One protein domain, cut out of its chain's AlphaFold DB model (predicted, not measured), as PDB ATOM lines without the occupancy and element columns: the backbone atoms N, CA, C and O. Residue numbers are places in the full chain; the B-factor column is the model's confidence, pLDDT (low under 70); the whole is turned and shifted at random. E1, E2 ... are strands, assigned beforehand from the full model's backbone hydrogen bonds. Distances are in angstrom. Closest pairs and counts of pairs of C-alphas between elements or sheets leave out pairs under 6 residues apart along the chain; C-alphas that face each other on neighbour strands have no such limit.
ATOM      1  N   ASP A 139     161.485  82.395 231.776       51.19
ATOM      2  CA  ASP A 139     162.082  82.557 230.441       51.19
ATOM      3  C   ASP A 139     163.612  82.732 230.464       51.19
ATOM      4  O   ASP A 139     164.253  82.905 229.423       51.19
ATOM      5  N   THR A 140     164.229  82.689 231.648       55.47
ATOM      6  CA  THR A 140     165.661  82.948 231.820       55.47
ATOM      7  C   THR A 140     166.466  81.650 231.862       55.47
ATOM      8  O   THR A 140     166.142  80.694 232.564       55.47
ATOM      9  N   SER A 141     167.555  81.600 231.093       55.88
ATOM     10  CA  SER A 141     168.491  80.480 231.137       55.88
ATOM     11  C   SER A 141     169.489  80.726 232.259       55.88
ATOM     12  O   SER A 141     170.387  81.561 232.133       55.88
ATOM     13  N   ILE A 142     169.361  79.981 233.354       58.09
ATOM     14  CA  ILE A 142     170.380  79.968 234.404       58.09
ATOM     15  C   ILE A 142     171.486  79.008 233.973       58.09
ATOM     16  O   ILE A 142     171.353  77.792 234.070       58.09
ATOM     17  N   THR A 143     172.572  79.567 233.451       52.12
ATOM     18  CA  THR A 143     173.682  78.791 232.879       52.12
ATOM     19  C   THR A 143     174.608  78.232 233.956       52.12
ATOM     20  O   THR A 143     175.150  77.141 233.810       52.12
ATOM     21  N   SER A 144     174.777  78.959 235.063       53.47
ATOM     22  CA  SER A 144     175.604  78.534 236.190       53.47
ATOM     23  C   SER A 144     174.871  78.831 237.490       53.47
ATOM     24  O   SER A 144     174.874  79.960 237.990       53.47
ATOM     25  N   VAL A 145     174.219  77.813 238.033       58.09
ATOM     26  CA  VAL A 145     173.638  77.889 239.366       58.09
ATOM     27  C   VAL A 145     174.790  78.003 240.373       58.09
ATOM     28  O   VAL A 145     175.671  77.141 240.350       58.09
ATOM     29  N   PRO A 146     174.825  79.030 241.243       59.69
ATOM     30  CA  PRO A 146     175.886  79.139 242.233       59.69
ATOM     31  C   PRO A 146     175.891  77.886 243.114       59.69
ATOM     32  O   PRO A 146     174.822  77.416 243.523       59.69
ATOM     33  N   THR A 147     177.075  77.334 243.389       61.88
ATOM     34  CA  THR A 147     177.209  76.201 244.309       61.88
ATOM     35  C   THR A 147     176.643  76.591 245.668       61.88
ATOM     36  O   THR A 147     176.849  77.706 246.145       61.88
ATOM     37  N   THR A 148     175.883  75.684 246.274       62.28
ATOM     38  CA  THR A 148     175.321  75.889 247.606       62.28
ATOM     39  C   THR A 148     176.423  75.629 248.635       62.28
ATOM     40  O   THR A 148     176.925  74.503 248.686       62.28
ATOM     41  N   PRO A 149     176.841  76.625 249.436       61.22
ATOM     42  CA  PRO A 149     177.781  76.403 250.527       61.22
ATOM     43  C   PRO A 149     177.264  75.315 251.478       61.22
ATOM     44  O   PRO A 149     176.142  75.393 251.970       61.22
ATOM     45  N   THR A 150     178.092  74.314 251.780       58.12
ATOM     46  CA  THR A 150     177.752  73.247 252.743       58.12
ATOM     47  C   THR A 150     177.849  73.704 254.196       58.12
ATOM     48  O   THR A 150     177.339  73.043 255.092       58.12
ATOM     49  N   ASN A 151     178.516  74.833 254.440       62.41
ATOM     50  CA  ASN A 151     178.859  75.308 255.782       62.41
ATOM     51  C   ASN A 151     177.775  76.215 256.393       62.41
ATOM     52  O   ASN A 151     178.011  76.820 257.438       62.41
ATOM     53  N   GLN A 152     176.620  76.362 255.736       63.12
ATOM     54  CA  GLN A 152     175.522  77.226 256.177       63.12
ATOM     55  C   GLN A 152     174.207  76.446 256.219       63.12
ATOM     56  O   GLN A 152     173.926  75.633 255.343       63.12
ATOM     57  N   ILE A 153     173.407  76.709 257.257       60.38
ATOM     58  CA  ILE A 153     172.139  76.005 257.522       60.38
ATOM     59  C   ILE A 153     171.051  76.436 256.523       60.38
ATOM     60  O   ILE A 153     170.203  75.636 256.137       60.38
ATOM     61  N   VAL A 154     171.088  77.696 256.080       67.75
ATOM     62  CA  VAL A 154     170.136  78.291 255.134       67.75
ATOM     63  C   VAL A 154     170.921  78.990 254.029       67.75
ATOM     64  O   VAL A 154     171.936  79.619 254.305       67.75
ATOM     65  N   ASN A 155     170.450  78.896 252.784       72.31
ATOM     66  CA  ASN A 155     171.081  79.548 251.640       72.31
ATOM     67  C   ASN A 155     170.111  80.545 251.013       72.31
ATOM     68  O   ASN A 155     169.115  80.151 250.402       72.31
ATOM     69  N   VAL A 156     170.406  81.834 251.185       75.00
ATOM     70  CA  VAL A 156     169.637  82.927 250.584       75.00
ATOM     71  C   VAL A 156     170.266  83.274 249.241       75.00
ATOM     72  O   VAL A 156     171.430  83.674 249.164       75.00
ATOM     73  N   HIS A 157     169.493  83.101 248.175       78.19
ATOM     74  CA  HIS A 157     169.893  83.432 246.820       78.19
ATOM     75  C   HIS A 157     169.542  84.883 246.497       78.19
ATOM     76  O   HIS A 157     168.441  85.349 246.763       78.19
ATOM     77  N   LEU A 158     170.469  85.600 245.877       79.81
ATOM     78  CA  LEU A 158     170.244  86.940 245.360       79.81
ATOM     79  C   LEU A 158     170.183  86.867 243.838       79.81
ATOM     80  O   LEU A 158     171.154  86.445 243.203       79.81
ATOM     81  N   ASN A 159     169.047  87.272 243.272       83.56
ATOM     82  CA  ASN A 159     168.879  87.420 241.832       83.56
ATOM     83  C   ASN A 159     169.026  88.890 241.429       83.56
ATOM     84  O   ASN A 159     168.235  89.733 241.844       83.56
ATOM     85  N   MET A 160     170.040  89.185 240.626       86.25
ATOM     86  CA  MET A 160     170.394  90.532 240.185       86.25
ATOM     87  C   MET A 160     170.079  90.681 238.698       86.25
ATOM     88  O   MET A 160     170.996  90.719 237.878       86.25
ATOM     89  N   ASP A 161     168.794  90.711 238.339       85.88
ATOM     90  CA  ASP A 161     168.332  90.806 236.945       85.88
ATOM     91  C   ASP A 161     168.402  92.244 236.399       85.88
ATOM     92  O   ASP A 161     167.395  92.904 236.150       85.88
ATOM     93  N   PHE A 162     169.623  92.751 236.233       88.06
ATOM     94  CA  PHE A 162     169.885  94.118 235.771       88.06
ATOM     95  C   PHE A 162     169.547  94.354 234.288       88.06
ATOM     96  O   PHE A 162     169.421  95.491 233.841       88.06
ATOM     97  N   GLY A 163     169.449  93.296 233.488       84.25
ATOM     98  CA  GLY A 163     169.075  93.357 232.076       84.25
ATOM     99  C   GLY A 163     167.562  93.361 231.873       84.25
ATOM    100  O   GLY A 163     167.100  93.773 230.808       84.25
ATOM    101  N   GLY A 164     166.803  92.938 232.885       83.38
ATOM    102  CA  GLY A 164     165.358  92.796 232.827       83.38
ATOM    103  C   GLY A 164     164.885  91.751 231.804       83.38
ATOM    104  O   GLY A 164     165.690  91.057 231.164       83.38
ATOM    105  N   PRO A 165     163.560  91.652 231.601       80.25
ATOM    106  CA  PRO A 165     162.970  90.700 230.665       80.25
ATOM    107  C   PRO A 165     163.501  90.900 229.239       80.25
ATOM    108  O   PRO A 165     163.493  92.019 228.717       80.25
ATOM    109  N   GLY A 166     164.007  89.832 228.616       74.56
ATOM    110  CA  GLY A 166     164.535  89.876 227.246       74.56
ATOM    111  C   GLY A 166     165.783  90.754 227.065       74.56
ATOM    112  O   GLY A 166     166.140  91.070 225.928       74.56
ATOM    113  N   GLY A 167     166.431  91.181 228.158       80.19
ATOM    114  CA  GLY A 167     167.598  92.069 228.127       80.19
ATOM    115  C   GLY A 167     167.285  93.526 227.763       80.19
ATOM    116  O   GLY A 167     168.192  94.262 227.375       80.19
ATOM    117  N   CYS A 168     166.023  93.960 227.867       83.31
ATOM    118  CA  CYS A 168     165.581  95.289 227.428       83.31
ATOM    119  C   CYS A 168     166.264  96.471 228.138       83.31
ATOM    120  O   CYS A 168     166.322  97.563 227.573       83.31
ATOM    121  N   LEU A 169     166.807  96.273 229.342       85.00
ATOM    122  CA  LEU A 169     167.502  97.321 230.093       85.00
ATOM    123  C   LEU A 169     168.991  97.422 229.748       85.00
ATOM    124  O   LEU A 169     169.610  98.439 230.065       85.00
ATOM    125  N   LEU A 170     169.567  96.426 229.060       86.00
ATOM    126  CA  LEU A 170     171.006  96.382 228.766       86.00
ATOM    127  C   LEU A 170     171.482  97.588 227.956       86.00
ATOM    128  O   LEU A 170     172.512  98.164 228.287       86.00
ATOM    129  N   GLY A 171     170.711  98.021 226.953       80.12
ATOM    130  CA  GLY A 171     171.051  99.203 226.148       80.12
ATOM    131  C   GLY A 171     171.037 100.517 226.938       80.12
ATOM    132  O   GLY A 171     171.582 101.517 226.483       80.12
ATOM    133  N   SER A 172     170.428 100.520 228.127       84.12
ATOM    134  CA  SER A 172     170.416 101.667 229.035       84.12
ATOM    135  C   SER A 172     171.399 101.539 230.198       84.12
ATOM    136  O   SER A 172     171.583 102.516 230.917       84.12
ATOM    137  N   LEU A 173     172.018 100.373 230.416       85.31
ATOM    138  CA  LEU A 173     172.925 100.145 231.539       85.31
ATOM    139  C   LEU A 173     174.233 100.912 231.322       85.31
ATOM    140  O   LEU A 173     174.984 100.639 230.389       85.31
ATOM    141  N   ARG A 174     174.526 101.844 232.227       78.50
ATOM    142  CA  ARG A 174     175.672 102.755 232.125       78.50
ATOM    143  C   ARG A 174     176.807 102.402 233.076       78.50
ATOM    144  O   ARG A 174     177.973 102.585 232.738       78.50
ATOM    145  N   ARG A 175     176.485 101.968 234.298       78.50
ATOM    146  CA  ARG A 175     177.488 101.721 235.347       78.50
ATOM    147  C   ARG A 175     177.075 100.572 236.251       78.50
ATOM    148  O   ARG A 175     175.917 100.477 236.643       78.50
ATOM    149  N   ILE A 176     178.053  99.765 236.648       85.19
ATOM    150  CA  ILE A 176     177.922  98.763 237.707       85.19
ATOM    151  C   ILE A 176     178.869  99.168 238.837       85.19
ATOM    152  O   ILE A 176     180.064  99.361 238.608       85.19
ATOM    153  N   VAL A 177     178.351  99.326 240.051       80.62
ATOM    154  CA  VAL A 177     179.126  99.736 241.228       80.62
ATOM    155  C   VAL A 177     179.226  98.585 242.208       80.62
ATOM    156  O   VAL A 177     178.227  98.153 242.770       80.62
ATOM    157  N   ALA A 178     180.452  98.147 242.465       79.50
ATOM    158  CA  ALA A 178     180.783  97.250 243.562       79.50
ATOM    159  C   ALA A 178     180.755  97.987 244.907       79.50
ATOM    160  O   ALA A 178     181.508  98.943 245.108       79.50
ATOM    161  N   ILE A 179     179.936  97.521 245.851       75.00
ATOM    162  CA  ILE A 179     179.914  98.028 247.228       75.00
ATOM    163  C   ILE A 179     180.708  97.083 248.123       75.00
ATOM    164  O   ILE A 179     180.419  95.890 248.199       75.00
ATOM    165  N   MET A 180     181.701  97.624 248.829       70.56
ATOM    166  CA  MET A 180     182.521  96.874 249.780       70.56
ATOM    167  C   MET A 180     182.457  97.493 251.174       70.56
ATOM    168  O   MET A 180     182.401  98.716 251.312       70.56
ATOM    169  N   PHE A 181     182.522  96.649 252.201       63.56
ATOM    170  CA  PHE A 181     182.660  97.081 253.586       63.56
ATOM    171  C   PHE A 181     184.124  97.379 253.934       63.56
ATOM    172  O   PHE A 181     185.042  96.762 253.389       63.56
ATOM    173  N   GLY A 182     184.350  98.342 254.832       55.19
ATOM    174  CA  GLY A 182     185.698  98.785 255.202       55.19
ATOM    175  C   GLY A 182     186.480  97.737 255.998       55.19
ATOM    176  O   GLY A 182     187.653  97.496 255.710       55.19
ATOM    177  N   TYR A 183     185.831  97.098 256.975       54.28
ATOM    178  CA  TYR A 183     186.429  96.041 257.786       54.28
ATOM    179  C   TYR A 183     185.349  95.164 258.463       54.28
ATOM    180  O   TYR A 183     184.563  95.707 259.232       54.28
ATOM    181  N   PRO A 184     185.310  93.835 258.234       54.50
ATOM    182  CA  PRO A 184     186.164  93.101 257.303       54.50
ATOM    183  C   PRO A 184     185.923  93.560 255.857       54.50
ATOM    184  O   PRO A 184     184.853  94.067 255.529       54.50
ATOM    185  N   LYS A 185     186.935  93.419 254.992       62.91
ATOM    186  CA  LYS A 185     186.857  93.813 253.574       62.91
ATOM    187  C   LYS A 185     185.989  92.827 252.789       62.91
ATOM    188  O   LYS A 185     186.516  91.988 252.060       62.91
ATOM    189  N   ILE A 186     184.678  92.897 252.978       66.38
ATOM    190  CA  ILE A 186     183.707  92.012 252.331       66.38
ATOM    191  C   ILE A 186     182.953  92.744 251.226       66.38
ATOM    192  O   ILE A 186     182.700  93.946 251.307       66.38
ATOM    193  N   PHE A 187     182.607  92.002 250.181       71.44
ATOM    194  CA  PHE A 187     181.758  92.476 249.099       71.44
ATOM    195  C   PHE A 187     180.295  92.401 249.548       71.44
ATOM    196  O   PHE A 187     179.827  91.323 249.909       71.44
ATOM    197  N   LEU A 188     179.611  93.546 249.576       71.50
ATOM    198  CA  LEU A 188     178.269  93.687 250.145       71.50
ATOM    199  C   LEU A 188     177.163  93.744 249.096       71.50
ATOM    200  O   LEU A 188     176.018  93.430 249.412       71.50
ATOM    201  N   GLY A 189     177.458  94.184 247.872       78.50
ATOM    202  CA  GLY A 189     176.418  94.343 246.864       78.50
ATOM    203  C   GLY A 189     176.862  95.019 245.578       78.50
ATOM    204  O   GLY A 189     178.006  95.463 245.443       78.50
ATOM    205  N   LEU A 190     175.912  95.112 244.652       85.75
ATOM    206  CA  LEU A 190     176.044  95.743 243.345       85.75
ATOM    207  C   LEU A 190     174.953  96.795 243.147       85.75
ATOM    208  O   LEU A 190     173.789  96.534 243.431       85.75
ATOM    209  N   ASP A 191     175.325  97.968 242.638       85.06
ATOM    210  CA  ASP A 191     174.382  98.993 242.172       85.06
ATOM    211  C   ASP A 191     174.485  99.145 240.651       85.06
ATOM    212  O   ASP A 191     175.563  99.440 240.128       85.06
ATOM    213  N   PHE A 192     173.378  98.931 239.949       88.94
ATOM    214  CA  PHE A 192     173.272  99.044 238.495       88.94
ATOM    215  C   PHE A 192     172.602 100.367 238.148       88.94
ATOM    216  O   PHE A 192     171.482 100.620 238.580       88.94
ATOM    217  N   ILE A 193     173.289 101.215 237.387       85.19
ATOM    218  CA  ILE A 193     172.849 102.576 237.070       85.19
ATOM    219  C   ILE A 193     172.565 102.675 235.583       85.19
ATOM    220  O   ILE A 193     173.426 102.331 234.767       85.19
ATOM    221  N   TYR A 194     171.386 103.188 235.247       86.75
ATOM    222  CA  TYR A 194     170.910 103.317 233.875       86.75
ATOM    223  C   TYR A 194     171.004 104.764 233.361       86.75
ATOM    224  O   TYR A 194     171.217 105.709 234.124       86.75
ATOM    225  N   ASN A 195     170.861 104.943 232.048       82.38
ATOM    226  CA  ASN A 195     171.005 106.227 231.352       82.38
ATOM    227  C   ASN A 195     170.023 107.303 231.828       82.38
ATOM    228  O   ASN A 195     170.354 108.484 231.799       82.38
ATOM    229  N   ASP A 196     168.842 106.904 232.287       80.94
ATOM    230  CA  ASP A 196     167.819 107.800 232.833       80.94
ATOM    231  C   ASP A 196     168.010 108.110 234.325       80.94
ATOM    232  O   ASP A 196     167.153 108.735 234.948       80.94
ATOM    233  N   GLY A 197     169.125 107.670 234.913       78.50
ATOM    234  CA  GLY A 197     169.415 107.867 236.324       78.50
ATOM    235  C   GLY A 197     168.636 106.934 237.247       78.50
ATOM    236  O   GLY A 197     168.663 107.152 238.454       78.50
ATOM    237  N   ARG A 198     167.960 105.893 236.738       85.88
ATOM    238  CA  ARG A 198     167.455 104.807 237.592       85.88
ATOM    239  C   ARG A 198     168.617 104.000 238.173       85.88
ATOM    240  O   ARG A 198     169.658 103.832 237.537       85.88
ATOM    241  N   HIS A 199     168.410 103.484 239.381       86.38
ATOM    242  CA  HIS A 199     169.349 102.618 240.090       86.38
ATOM    243  C   HIS A 199     168.641 101.328 240.510       86.38
ATOM    244  O   HIS A 199     167.541 101.377 241.064       86.38
ATOM    245  N   SER A 200     169.291 100.189 240.305       84.88
ATOM    246  CA  SER A 200     168.889  98.899 240.864       84.88
ATOM    247  C   SER A 200     170.006  98.403 241.768       84.88
ATOM    248  O   SER A 200     171.044  97.955 241.290       84.88
ATOM    249  N   PHE A 201     169.798  98.488 243.079       81.62
ATOM    250  CA  PHE A 201     170.758  97.994 244.055       81.62
ATOM    251  C   PHE A 201     170.376  96.599 244.544       81.62
ATOM    252  O   PHE A 201     169.226  96.363 244.906       81.62
ATOM    253  N   TYR A 202     171.366  95.716 244.633       80.94
ATOM    254  CA  TYR A 202     171.225  94.365 245.151       80.94
ATOM    255  C   TYR A 202     172.308  94.070 246.191       80.94
ATOM    256  O   TYR A 202     173.490  94.341 245.966       80.94
ATOM    257  N   GLY A 203     171.916  93.470 247.314       74.38
ATOM    258  CA  GLY A 203     172.803  93.154 248.436       74.38
ATOM    259  C   GLY A 203     172.526  94.030 249.659       74.38
ATOM    260  O   GLY A 203     171.391  94.432 249.901       74.38
ATOM    261  N   ARG A 204     173.558  94.329 250.452       71.75
ATOM    262  CA  ARG A 204     173.441  95.002 251.754       71.75
ATOM    263  C   ARG A 204     174.043  96.409 251.728       71.75
ATOM    264  O   ARG A 204     175.224  96.570 251.443       71.75
ATOM    265  N   ARG A 205     173.257  97.445 252.063       56.00
ATOM    266  CA  ARG A 205     173.778  98.827 252.223       56.00
ATOM    267  C   ARG A 205     174.334  99.107 253.620       56.00
ATOM    268  O   ARG A 205     175.276  99.882 253.746       56.00
ATOM    269  N   SER A 206     173.779  98.451 254.638       53.19
ATOM    270  CA  SER A 206     174.095  98.695 256.048       53.19
ATOM    271  C   SER A 206     174.062  97.395 256.850       53.19
ATOM    272  O   SER A 206     173.195  96.543 256.636       53.19
ATOM    273  N   ILE A 207     174.996  97.241 257.789       49.41
ATOM    274  CA  ILE A 207     175.003  96.142 258.760       49.41
ATOM    275  C   ILE A 207     174.370  96.649 260.058       49.41
ATOM    276  O   ILE A 207     174.947  97.496 260.734       49.41
ATOM    277  N   TYR A 208     173.182  96.139 260.388       43.09
ATOM    278  CA  TYR A 208     172.494  96.399 261.653       43.09
ATOM    279  C   TYR A 208     172.724  95.218 262.600       43.09
ATOM    280  O   TYR A 208     172.643  94.064 262.174       43.09
ATOM    281  N   PRO A 237     176.078  81.001 227.425       76.56
ATOM    282  CA  PRO A 237     175.943  80.062 226.314       76.56
ATOM    283  C   PRO A 237     175.984  80.795 224.973       76.56
ATOM    284  O   PRO A 237     175.690  81.992 224.918       76.56
ATOM    285  N   GLU A 238     176.288  80.068 223.897       75.19
ATOM    286  CA  GLU A 238     176.249  80.623 222.543       75.19
ATOM    287  C   GLU A 238     174.909  81.324 222.268       75.19
ATOM    288  O   GLU A 238     173.851  80.889 222.731       75.19
ATOM    289  N   GLU A 239     174.987  82.457 221.565       76.88
ATOM    290  CA  GLU A 239     173.855  83.314 221.174       76.88
ATOM    291  C   GLU A 239     173.105  84.020 222.319       76.88
ATOM    292  O   GLU A 239     172.213  84.830 222.065       76.88
ATOM    293  N   LYS A 240     173.484  83.796 223.584       78.62
ATOM    294  CA  LYS A 240     172.894  84.481 224.743       78.62
ATOM    295  C   LYS A 240     173.812  85.569 225.283       78.62
ATOM    296  O   LYS A 240     175.035  85.482 225.217       78.62
ATOM    297  N   VAL A 241     173.209  86.580 225.899       82.50
ATOM    298  CA  VAL A 241     173.924  87.650 226.606       82.50
ATOM    299  C   VAL A 241     173.715  87.536 228.111       82.50
ATOM    300  O   VAL A 241     172.712  86.981 228.565       82.50
ATOM    301  N   ILE A 242     174.661  88.055 228.897       87.31
ATOM    302  CA  ILE A 242     174.513  88.148 230.354       87.31
ATOM    303  C   ILE A 242     173.511  89.263 230.655       87.31
ATOM    304  O   ILE A 242     173.748  90.420 230.321       87.31
ATOM    305  N   THR A 243     172.406  88.912 231.304       87.00
ATOM    306  CA  THR A 243     171.376  89.869 231.737       87.00
ATOM    307  C   THR A 243     171.295  89.986 233.248       87.00
ATOM    308  O   THR A 243     170.577  90.834 233.754       87.00
ATOM    309  N   GLY A 244     171.968  89.112 233.986       85.81
ATOM    310  CA  GLY A 244     171.877  89.127 235.431       85.81
ATOM    311  C   GLY A 244     172.993  88.353 236.096       85.81
ATOM    312  O   GLY A 244     173.715  87.579 235.458       85.81
ATOM    313  N   PHE A 245     173.105  88.548 237.402       86.44
ATOM    314  CA  PHE A 245     173.968  87.748 238.259       86.44
ATOM    315  C   PHE A 245     173.146  87.002 239.299       86.44
ATOM    316  O   PHE A 245     172.124  87.488 239.777       86.44
ATOM    317  N   LEU A 246     173.636  85.832 239.683       83.56
ATOM    318  CA  LEU A 246     173.088  85.042 240.774       83.56
ATOM    319  C   LEU A 246     174.162  84.884 241.837       83.56
ATOM    320  O   LEU A 246     175.303  84.557 241.518       83.56
ATOM    321  N   ALA A 247     173.805  85.081 243.096       82.19
ATOM    322  CA  ALA A 247     174.727  84.875 244.203       82.19
ATOM    323  C   ALA A 247     174.066  84.120 245.351       82.19
ATOM    324  O   ALA A 247     172.845  84.151 245.494       82.19
ATOM    325  N   VAL A 248     174.874  83.452 246.173       78.81
ATOM    326  CA  VAL A 248     174.457  83.014 247.514       78.81
ATOM    327  C   VAL A 248     175.072  83.961 248.527       78.81
ATOM    328  O   VAL A 248     176.287  84.179 248.514       78.81
ATOM    329  N   LEU A 249     174.231  84.527 249.386       75.00
ATOM    330  CA  LEU A 249     174.660  85.429 250.444       75.00
ATOM    331  C   LEU A 249     175.036  84.644 251.700       75.00
ATOM    332  O   LEU A 249     174.368  83.686 252.084       75.00
ATOM    333  N   GLY A 250     176.104  85.088 252.352       72.19
ATOM    334  CA  GLY A 250     176.509  84.657 253.672       72.19
ATOM    335  C   GLY A 250     175.502  85.153 254.693       72.19
ATOM    336  O   GLY A 250     175.327  86.353 254.881       72.19
ATOM    337  N   VAL A 251     174.853  84.213 255.365       64.62
ATOM    338  CA  VAL A 251     173.775  84.462 256.331       64.62
ATOM    339  C   VAL A 251     174.210  85.413 257.463       64.62
ATOM    340  O   VAL A 251     173.441  86.275 257.870       64.62
ATOM    341  N   PHE A 252     175.454  85.323 257.946       62.28
ATOM    342  CA  PHE A 252     175.916  86.114 259.099       62.28
ATOM    343  C   PHE A 252     176.497  87.487 258.741       62.28
ATOM    344  O   PHE A 252     176.279  88.461 259.462       62.28
ATOM    345  N   ASP A 253     177.247  87.580 257.645       63.69
ATOM    346  CA  ASP A 253     178.004  88.783 257.282       63.69
ATOM    347  C   ASP A 253     177.457  89.496 256.035       63.69
ATOM    348  O   ASP A 253     177.837  90.634 255.757       63.69
ATOM    349  N   GLY A 254     176.520  88.878 255.312       65.25
ATOM    350  CA  GLY A 254     175.992  89.377 254.042       65.25
ATOM    351  C   GLY A 254     177.001  89.311 252.893       65.25
ATOM    352  O   GLY A 254     176.780  89.949 251.865       65.25
ATOM    353  N   SER A 255     178.115  88.590 253.060       70.44
ATOM    354  CA  SER A 255     179.140  88.446 252.023       70.44
ATOM    355  C   SER A 255     178.654  87.579 250.865       70.44
ATOM    356  O   SER A 255     177.815  86.701 251.030       70.44
ATOM    357  N   PHE A 256     179.202  87.772 249.672       75.56
ATOM    358  CA  PHE A 256     178.906  86.892 248.544       75.56
ATOM    359  C   PHE A 256     179.760  85.628 248.665       75.56
ATOM    360  O   PHE A 256     180.986  85.698 248.599       75.56
ATOM    361  N   GLN A 257     179.118  84.476 248.852       74.06
ATOM    362  CA  GLN A 257     179.793  83.185 249.016       74.06
ATOM    363  C   GLN A 257     180.072  82.524 247.668       74.06
ATOM    364  O   GLN A 257     181.133  81.942 247.456       74.06
ATOM    365  N   THR A 258     179.117  82.631 246.745       76.38
ATOM    366  CA  THR A 258     179.221  82.096 245.386       76.38
ATOM    367  C   THR A 258     178.609  83.069 244.387       76.38
ATOM    368  O   THR A 258     177.781  83.908 244.750       76.38
ATOM    369  N   PHE A 259     179.050  82.984 243.131       79.94
ATOM    370  CA  PHE A 259     178.659  83.901 242.063       79.94
ATOM    371  C   PHE A 259     178.415  83.130 240.762       79.94
ATOM    372  O   PHE A 259     179.172  82.222 240.423       79.94
ATOM    373  N   GLY A 260     177.364  83.496 240.040       81.12
ATOM    374  CA  GLY A 260     176.938  82.894 238.784       81.12
ATOM    375  C   GLY A 260     176.318  83.934 237.853       81.12
ATOM    376  O   GLY A 260     176.056  85.068 238.255       81.12
ATOM    377  N   ILE A 261     176.076  83.545 236.602       84.50
ATOM    378  CA  ILE A 261     175.459  84.404 235.585       84.50
ATOM    379  C   ILE A 261     174.067  83.897 235.187       84.50
ATOM    380  O   ILE A 261     173.833  82.694 235.043       84.50
ATOM    381  N   GLN A 262     173.160  84.843 234.966       84.56
ATOM    382  CA  GLN A 262     171.884  84.653 234.284       84.56
ATOM    383  C   GLN A 262     172.030  85.144 232.842       84.56
ATOM    384  O   GLN A 262     172.606  86.211 232.593       84.56
ATOM    385  N   SER A 263     171.530  84.365 231.884       83.00
ATOM    386  CA  SER A 263     171.655  84.684 230.461       83.00
ATOM    387  C   SER A 263     170.327  84.545 229.723       83.00
ATOM    388  O   SER A 263     169.530  83.646 230.006       83.00
ATOM    389  N   GLN A 264     170.092  85.418 228.746       80.94
ATOM    390  CA  GLN A 264     168.879  85.426 227.923       80.94
ATOM    391  C   GLN A 264     169.226  85.684 226.453       80.94
ATOM    392  O   GLN A 264     170.283  86.234 226.140       80.94
ATOM    393  N   MET A 265     168.327  85.279 225.554       79.25
ATOM    394  CA  MET A 265     168.330  85.750 224.167       79.25
ATOM    395  C   MET A 265     167.830  87.197 224.147       79.25
ATOM    396  O   MET A 265     166.822  87.505 224.785       79.25
TER     397      MET A 265
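Overview. This is residues 139 to 208 and 237 to 265 of the 617 residues of an uncharacterized protein of Melanomma pulvis-pyrius CBS 109.77 (UniProt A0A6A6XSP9). Two small three-stranded sheets lie face to face as a sandwich, E1 E5 E6 in one layer and E2 E3 E4 in the other, with their strands running nearly in line. A long unnamed stretch, residues 139 to 155, runs past the first sheet on the side away from the second, and residues 161 to 172 carry the chain from one layer to the other. The printed part has 99 residues, with no named helix and six strands, E1 to E6 in order; each sheet is antiparallel, ordered E1 - E5 - E6 and E2 - E3 - E4. The class is all strand, though 44 of the 99 residues are in named elements. The whole is compact, with a radius of gyration of the C-alphas of 14.2 A, and flat, spanning 35 by 30 by 16 A.

Arrangement. Residues 141 to 142 form a short antiparallel pairing with residues 262 to 263 of E6, residues 256 to 264. E1, residues 156 to 160, is an edge strand antiparallel to the inner strand E5, residues 241 to 249, at 156 degrees; N 158 and O 247 are 2.8 A apart, within hydrogen-bond range. A long link leads to E2, residues 173 to 180, which forms a hairpin with E3, residues 187 to 194, where N 177 and O 191 are 2.8 A apart. E3 forms another hairpin with E4, residues 199 to 203, through a tight link, with N 192 and O 200 at 2.9 A. E2, E3 and E4 make a meander, each strand the antiparallel neighbour of the one before. E5 and E6 are a hairpin at 155 degrees, with N 260 and O 246 at 2.7 A. Between the sheets, whose best planes are 17 degrees apart, the closest C-alphas of E1 and E4 are those of Met 160 and Tyr 202, 6.3 A apart. E2 and E5 are apart.

Along the chain. E1 begins at C-alpha 156, (169.637, 82.927, 250.584), and measures 12.9 A from first to last C-alpha. E2 measures 20.9 A, E3 21.6 A and E4 13.1 A. E5 measures 24.0 A, and E6 measures 23.0 A and ends at C-alpha 264, (168.879, 85.426, 227.923).

Size, cuts and confidence. The two C-alphas farthest apart are those of Tyr 208 and Glu 239, 42.6 A. Residues 209 to 236 are not printed, and C-alphas 208 and 237 are 39.1 A apart across this cut. The mean pLDDT of the printed part is 73.9; residues 139 to 154, 181 to 186, 205 to 208 and 251 to 254 are under 70.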